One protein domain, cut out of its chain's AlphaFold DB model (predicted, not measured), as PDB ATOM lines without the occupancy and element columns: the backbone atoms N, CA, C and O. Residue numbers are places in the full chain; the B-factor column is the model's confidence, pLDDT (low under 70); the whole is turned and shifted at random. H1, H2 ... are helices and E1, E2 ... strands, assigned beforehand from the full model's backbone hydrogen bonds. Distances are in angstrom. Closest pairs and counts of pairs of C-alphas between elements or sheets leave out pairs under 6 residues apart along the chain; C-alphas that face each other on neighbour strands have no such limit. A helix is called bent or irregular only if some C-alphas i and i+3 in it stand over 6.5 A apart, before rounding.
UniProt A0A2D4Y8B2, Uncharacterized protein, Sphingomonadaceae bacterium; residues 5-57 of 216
ATOM      1  N   PHE A   5     -31.193  52.231 -29.342       93.06
ATOM      2  CA  PHE A   5     -32.013  51.336 -30.144       93.06
ATOM      3  C   PHE A   5     -31.221  50.919 -31.377       93.06
ATOM      4  O   PHE A   5     -30.831  51.760 -32.188       93.06
ATOM      5  N   TRP A   6     -31.010  49.619 -31.536       94.75
ATOM      6  CA  TRP A   6     -30.286  49.043 -32.662       94.75
ATOM      7  C   TRP A   6     -31.164  48.021 -33.367       94.75
ATOM      8  O   TRP A   6     -31.902  47.267 -32.732       94.75
ATOM      9  N   ALA A   7     -31.045  47.969 -34.688       94.81
ATOM     10  CA  ALA A   7     -31.707  46.973 -35.512       94.81
ATOM     11  C   ALA A   7     -30.724  46.407 -36.539       94.81
ATOM     12  O   ALA A   7     -29.919  47.141 -37.110       94.81
ATOM     13  N   ILE A   8     -30.811  45.102 -36.796       96.56
ATOM     14  CA  ILE A   8     -30.050  44.412 -37.837       96.56
ATOM     15  C   ILE A   8     -31.036  43.729 -38.783       96.56
ATOM     16  O   ILE A   8     -31.842  42.890 -38.378       96.56
ATOM     17  N   CYS A   9     -30.949  44.075 -40.066       95.94
ATOM     18  CA  CYS A   9     -31.722  43.445 -41.133       95.94
ATOM     19  C   CYS A   9     -30.871  42.354 -41.802       95.94
ATOM     20  O   CYS A   9     -30.123  42.633 -42.740       95.94
ATOM     21  N   ASP A  10     -30.955  41.117 -41.303       97.12
ATOM     22  CA  ASP A  10     -30.234  39.959 -41.847       97.12
ATOM     23  C   ASP A  10     -31.040  38.666 -41.643       97.12
ATOM     24  O   ASP A  10     -31.332  38.263 -40.516       97.12
ATOM     25  N   ASN A  11     -31.359  37.975 -42.737       97.00
ATOM     26  CA  ASN A  11     -32.080  36.705 -42.722       97.00
ATOM     27  C   ASN A  11     -31.317  35.569 -42.015       97.00
ATOM     28  O   ASN A  11     -31.944  34.588 -41.634       97.00
ATOM     29  N   ASN A  12     -29.998  35.676 -41.824       97.12
ATOM     30  CA  ASN A  12     -29.214  34.703 -41.054       97.12
ATOM     31  C   ASN A  12     -29.407  34.846 -39.541       97.12
ATOM     32  O   ASN A  12     -29.101  33.900 -38.808       97.12
ATOM     33  N   LEU A  13     -29.877  36.017 -39.097       97.75
ATOM     34  CA  LEU A  13     -30.188  36.331 -37.703       97.75
ATOM     35  C   LEU A  13     -31.688  36.243 -37.436       97.75
ATOM     36  O   LEU A  13     -32.085  35.738 -36.394       97.75
ATOM     37  N   ALA A  14     -32.508  36.728 -38.371       97.00
ATOM     38  CA  ALA A  14     -33.954  36.831 -38.234       97.00
ATOM     39  C   ALA A  14     -34.647  36.664 -39.606       97.00
ATOM     40  O   ALA A  14     -34.918  37.650 -40.301       97.00
ATOM     41  N   PRO A  15     -34.924  35.424 -40.051       94.94
ATOM     42  CA  PRO A  15     -35.440  35.155 -41.390       94.94
ATOM     43  C   PRO A  15     -36.720  35.927 -41.723       94.94
ATOM     44  O   PRO A  15     -37.746  35.800 -41.047       94.94
ATOM     45  N   LYS A  16     -36.661  36.708 -42.811       92.94
ATOM     46  CA  LYS A  16     -37.725  37.603 -43.300       92.94
ATOM     47  C   LYS A  16     -38.175  38.670 -42.295       92.94
ATOM     48  O   LYS A  16     -39.165  39.343 -42.577       92.94
ATOM     49  N   GLY A  17     -37.498  38.828 -41.165       94.38
ATOM     50  CA  GLY A  17     -37.767  39.859 -40.173       94.38
ATOM     51  C   GLY A  17     -36.489  40.615 -39.850       94.38
ATOM     52  O   GLY A  17     -35.758  40.992 -40.765       94.38
ATOM     53  N   TYR A  18     -36.235  40.880 -38.578       96.50
ATOM     54  CA  TYR A  18     -35.125  41.717 -38.127       96.50
ATOM     55  C   TYR A  18     -34.716  41.317 -36.713       96.50
ATOM     56  O   TYR A  18     -35.508  40.784 -35.937       96.50
ATOM     57  N   ALA A  19     -33.462  41.576 -36.381       97.94
ATOM     58  CA  ALA A  19     -32.969  41.492 -35.021       97.94
ATOM     59  C   ALA A  19     -32.955  42.891 -34.404       97.94
ATOM     60  O   ALA A  19     -32.689  43.866 -35.108       97.94
ATOM     61  N   TYR A  20     -33.221  43.004 -33.108       97.44
ATOM     62  CA  TYR A  20     -33.129  44.282 -32.410       97.44
ATOM     63  C   TYR A  20     -32.493  44.153 -31.034       97.44
ATOM     64  O   TYR A  20     -32.572  43.104 -30.394       97.44
ATOM     65  N   LEU A  21     -31.920  45.266 -30.588       97.50
ATOM     66  CA  LEU A  21     -31.473  45.512 -29.227       97.50
ATOM     67  C   LEU A  21     -32.063  46.853 -28.787       97.50
ATOM     68  O   LEU A  21     -31.899  47.857 -29.478       97.50
ATOM     69  N   LEU A  22     -32.758  46.869 -27.656       96.44
ATOM     70  CA  LEU A  22     -33.239  48.090 -27.007       96.44
ATOM     71  C   LEU A  22     -32.604  48.145 -25.622       96.44
ATOM     72  O   LEU A  22     -32.706  47.163 -24.890       96.44
ATOM     73  N   VAL A  23     -31.962  49.257 -25.271       96.81
ATOM     74  CA  VAL A  23     -31.362  49.482 -23.948       96.81
ATOM     75  C   VAL A  23     -31.847  50.821 -23.421       96.81
ATOM     76  O   VAL A  23     -31.729  51.826 -24.113       96.81
ATOM     77  N   MET A  24     -32.401  50.826 -22.212       96.69
ATOM     78  CA  MET A  24     -32.847  52.031 -21.516       96.69
ATOM     79  C   MET A  24     -32.605  51.877 -20.014       96.69
ATOM     80  O   MET A  24     -33.048  50.892 -19.416       96.69
ATOM     81  N   GLY A  25     -31.925  52.838 -19.388       95.25
ATOM     82  CA  GLY A  25     -31.671  52.846 -17.945       95.25
ATOM     83  C   GLY A  25     -30.956  51.586 -17.448       95.25
ATOM     84  O   GLY A  25     -31.311  51.042 -16.403       95.25
ATOM     85  N   GLY A  26     -30.015  51.057 -18.236       93.00
ATOM     86  CA  GLY A  26     -29.283  49.826 -17.912       93.00
ATOM     87  C   GLY A  26     -30.086  48.525 -18.054       93.00
ATOM     88  O   GLY A  26     -29.546  47.453 -17.785       93.00
ATOM     89  N   LYS A  27     -31.349  48.579 -18.503       95.19
ATOM     90  CA  LYS A  27     -32.164  47.398 -18.824       95.19
ATOM     91  C   LYS A  27     -32.226  47.201 -20.333       95.19
ATOM     92  O   LYS A  27     -32.505  48.141 -21.074       95.19
ATOM     93  N   GLY A  28     -31.969  45.972 -20.775       95.69
ATOM     94  CA  GLY A  28     -31.877  45.621 -22.188       95.69
ATOM     95  C   GLY A  28     -32.869  44.541 -22.608       95.69
ATOM     96  O   GLY A  28     -33.249  43.678 -21.822       95.69
ATOM     97  N   THR A  29     -33.273  44.557 -23.873       96.56
ATOM     98  CA  THR A  29     -33.965  43.436 -24.517       96.56
ATOM     99  C   THR A  29     -33.381  43.217 -25.901       96.56
ATOM    100  O   THR A  29     -33.342  44.137 -26.718       96.56
ATOM    101  N   VAL A  30     -32.960  41.981 -26.163       97.44
ATOM    102  CA  VAL A  30     -32.477  41.519 -27.465       97.44
ATOM    103  C   VAL A  30     -33.460  40.510 -28.045       97.44
ATOM    104  O   VAL A  30     -33.952  39.630 -27.333       97.44
ATOM    105  N   LYS A  31     -33.776  40.631 -29.336       97.06
ATOM    106  CA  LYS A  31     -34.698  39.718 -30.026       97.06
ATOM    107  C   LYS A  31     -34.256  39.404 -31.439       97.06
ATOM    108  O   LYS A  31     -33.807  40.287 -32.162       97.06
ATOM    109  N   SER A  32     -34.518  38.163 -31.840       97.38
ATOM    110  CA  SER A  32     -34.678  37.780 -33.239       97.38
ATOM    111  C   SER A  32     -36.173  37.725 -33.566       97.38
ATOM    112  O   SER A  32     -36.893  36.869 -33.049       97.38
ATOM    113  N   CYS A  33     -36.663  38.659 -34.383       94.81
ATOM    114  CA  CYS A  33     -38.052  38.684 -34.840       94.81
ATOM    115  C   CYS A  33     -38.148  38.019 -36.209       94.81
ATOM    116  O   CYS A  33     -37.691  38.570 -37.207       94.81
ATOM    117  N   MET A  34     -38.755  36.838 -36.266       92.62
ATOM    118  CA  MET A  34     -38.751  35.989 -37.458       92.62
ATOM    119  C   MET A  34     -40.146  35.850 -38.058       92.62
ATOM    120  O   MET A  34     -41.152  35.956 -37.364       92.62
ATOM    121  N   PHE A  35     -40.201  35.562 -39.357       89.62
ATOM    122  CA  PHE A  35     -41.451  35.266 -40.072       89.62
ATOM    123  C   PHE A  35     -41.407  33.938 -40.839       89.62
ATOM    124  O   PHE A  35     -42.348  33.587 -41.546       89.62
ATOM    125  N   THR A  36     -40.291  33.223 -40.741       88.94
ATOM    126  CA  THR A  36     -40.091  31.857 -41.224       88.94
ATOM    127  C   THR A  36     -38.952  31.233 -40.416       88.94
ATOM    128  O   THR A  36     -38.278  31.932 -39.662       88.94
ATOM    129  N   GLY A  37     -38.719  29.930 -40.565       86.62
ATOM    130  CA  GLY A  37     -37.613  29.252 -39.882       86.62
ATOM    131  C   GLY A  37     -37.806  29.131 -38.369       86.62
ATOM    132  O   GLY A  37     -36.840  28.922 -37.651       86.62
ATOM    133  N   PHE A  38     -39.043  29.228 -37.877       85.75
ATOM    134  CA  PHE A  38     -39.362  29.182 -36.446       85.75
ATOM    135  C   PHE A  38     -38.872  27.913 -35.728       85.75
ATOM    136  O   PHE A  38     -38.636  27.938 -34.527       85.75
ATOM    137  N   ARG A  39     -38.682  26.807 -36.461       82.12
ATOM    138  CA  ARG A  39     -38.113  25.563 -35.913       82.12
ATOM    139  C   ARG A  39     -36.682  25.749 -35.401       82.12
ATOM    140  O   ARG A  39     -36.298  25.096 -34.443       82.12
ATOM    141  N   ASP A  40     -35.933  26.670 -36.000       88.19
ATOM    142  CA  ASP A  40     -34.551  26.979 -35.637       88.19
ATOM    143  C   ASP A  40     -34.460  28.247 -34.763       88.19
ATOM    144  O   ASP A  40     -33.422  28.909 -34.734       88.19
ATOM    145  N   GLU A  41     -35.536  28.634 -34.060       90.19
ATOM    146  CA  GLU A  41     -35.584  29.895 -33.302       90.19
ATOM    147  C   GLU A  41     -34.416  30.065 -32.323       90.19
ATOM    148  O   GLU A  41     -33.842  31.149 -32.243       90.19
ATOM    149  N   ALA A  42     -34.018  28.994 -31.629       91.25
ATOM    150  CA  ALA A  42     -32.941  29.030 -30.644       91.25
ATOM    151  C   ALA A  42     -31.605  29.408 -31.299       91.25
ATOM    152  O   ALA A  42     -30.902  30.295 -30.818       91.25
ATOM    153  N   LYS A  43     -31.317  28.819 -32.464       95.44
ATOM    154  CA  LYS A  43     -30.137  29.121 -33.283       95.44
ATOM    155  C   LYS A  43     -30.143  30.567 -33.779       95.44
ATOM    156  O   LYS A  43     -29.099  31.214 -33.827       95.44
ATOM    157  N   TYR A  44     -31.302  31.095 -34.168       97.00
ATOM    158  CA  TYR A  44     -31.427  32.489 -34.603       97.00
ATOM    159  C   TYR A  44     -31.252  33.483 -33.449       97.00
ATOM    160  O   TYR A  44     -30.604  34.519 -33.626       97.00
ATOM    161  N   VAL A  45     -31.772  33.159 -32.262       96.75
ATOM    162  CA  VAL A  45     -31.558  33.946 -31.038       96.75
ATOM    163  C   VAL A  45     -30.081  33.953 -30.652       96.75
ATOM    164  O   VAL A  45     -29.529  35.034 -30.459       96.75
ATOM    165  N   GLU A  46     -29.424  32.793 -30.622       97.25
ATOM    166  CA  GLU A  46     -27.990  32.673 -30.328       97.25
ATOM    167  C   GLU A  46     -27.156  33.541 -31.277       97.25
ATOM    168  O   GLU A  46     -26.418  34.423 -30.841       97.25
ATOM    169  N   ARG A  47     -27.358  33.393 -32.592       98.38
ATOM    170  CA  ARG A  47     -26.666  34.208 -33.601       98.38
ATOM    171  C   ARG A  47     -26.916  35.702 -33.428       98.38
ATOM    172  O   ARG A  47     -26.014  36.503 -33.664       98.38
ATOM    173  N   THR A  48     -28.136  36.080 -33.053       98.50
ATOM    174  CA  THR A  48     -28.507  37.478 -32.817       98.50
ATOM    175  C   THR A  48     -27.768  38.052 -31.611       98.50
ATOM    176  O   THR A  48     -27.227  39.155 -31.701       98.50
ATOM    177  N   VAL A  49     -27.688  37.297 -30.515       98.19
ATOM    178  CA  VAL A  49     -26.904  37.668 -29.331       98.19
ATOM    179  C   VAL A  49     -25.437  37.858 -29.709       98.19
ATOM    180  O   VAL A  49     -24.893  38.936 -29.469       98.19
ATOM    181  N   SER A  50     -24.825  36.881 -30.388       98.25
ATOM    182  CA  SER A  50     -23.424  36.969 -30.826       98.25
ATOM    183  C   SER A  50     -23.183  38.152 -31.769       98.25
ATOM    184  O   SER A  50     -22.132  38.795 -31.727       98.25
ATOM    185  N   ALA A  51     -24.156  38.479 -32.626       98.44
ATOM    186  CA  ALA A  51     -24.068  39.631 -33.516       98.44
ATOM    187  C   ALA A  51     -24.050  40.954 -32.739       98.44
ATOM    188  O   ALA A  51     -23.198  41.793 -33.023       98.44
ATOM    189  N   PHE A  52     -24.931  41.142 -31.753       98.19
ATOM    190  CA  PHE A  52     -24.944  42.367 -30.947       98.19
ATOM    191  C   PHE A  52     -23.765  42.462 -29.973       98.19
ATOM    192  O   PHE A  52     -23.246  43.559 -29.778       98.19
ATOM    193  N   GLN A  53     -23.279  41.339 -29.435       97.12
ATOM    194  CA  GLN A  53     -22.020  41.292 -28.677       97.12
ATOM    195  C   GLN A  53     -20.870  41.865 -29.513       97.12
ATOM    196  O   GLN A  53     -20.186  42.791 -29.091       97.12
ATOM    197  N   ARG A  54     -20.722  41.380 -30.752       97.69
ATOM    198  CA  ARG A  54     -19.645  41.797 -31.659       97.69
ATOM    199  C   ARG A  54     -19.812  43.208 -32.226       97.69
ATOM    200  O   ARG A  54     -18.821  43.902 -32.404       97.69
ATOM    201  N   LEU A  55     -21.031  43.606 -32.595       96.56
ATOM    202  CA  LEU A  55     -21.280  44.855 -33.333       96.56
ATOM    203  C   LEU A  55     -21.571  46.055 -32.430       96.56
ATOM    204  O   LEU A  55     -21.301  47.181 -32.830       96.56
ATOM    205  N   ALA A  56     -22.154  45.824 -31.254       95.62
ATOM    206  CA  ALA A  56     -22.596  46.881 -30.346       95.62
ATOM    207  C   ALA A  56     -21.937  46.797 -28.959       95.62
ATOM    208  O   ALA A  56     -22.303  47.568 -28.077       95.62
ATOM    209  N   GLY A  57     -20.998  45.863 -28.748       95.12
ATOM    210  CA  GLY A  57     -20.394  45.631 -27.432       95.12
ATOM    211  C   GLY A  57     -21.431  45.189 -26.403       95.12
ATOM    212  O   GLY A  57     -21.402  45.640 -25.260       95.12
TER     213      GLY A  57
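AT A GLANCE: This is residues 5 to 57 of the 216 residues of an uncharacterized protein of Sphingomonadaceae bacterium (UniProt A0A2D4Y8B2). An elongated antiparallel sheet of three strands has one helix, H1, slanting over one face. The 53 printed residues run E1, E2, E3, H1: mixed class, two layers, sheet order E1 - E2 - E3, a meander with each strand the antiparallel neighbour of the one before. The whole is compact, radius of gyration of the C-alphas 10.6 A, spanning 33 by 17 by 17 A.

HOW THE PARTS SIT: E1, residues 5 to 8, forms a hairpin with E2, residues 18 to 24; N 6 and O 21 are within hydrogen-bond range, 2.9 A. E2 forms a hairpin with E3, residues 27 to 33, N 20 and O 31 at 2.9 A. H1, residues 38 to 56, is on the sheet, height over the sheet 7.8 A, slantwise at 45 degrees to E3 on the local plane. The closest C-alphas of E3 and H1, Ser 32 and Val 45, are 5.4 A apart. In H1, 13 of 15 O i to N i+4 pairs are within range.

IN THESE COORDINATES: E1 begins at C-alpha 5 (-32.013, 51.336, -30.144) and measures 10.5 A, E2 19.7 A, E3 19.2 A. H1, 25.1 A, ends at C-alpha 56 (-22.596, 46.881, -30.346); it is irregular, C-alphas 39 and 42 being 8.2 A apart.

THE WHOLE: The farthest C-alphas, Gly 25 and Arg 39, are 33.3 A apart. The printed part has no cut and no long link; no printed residue is under 70 in pLDDT.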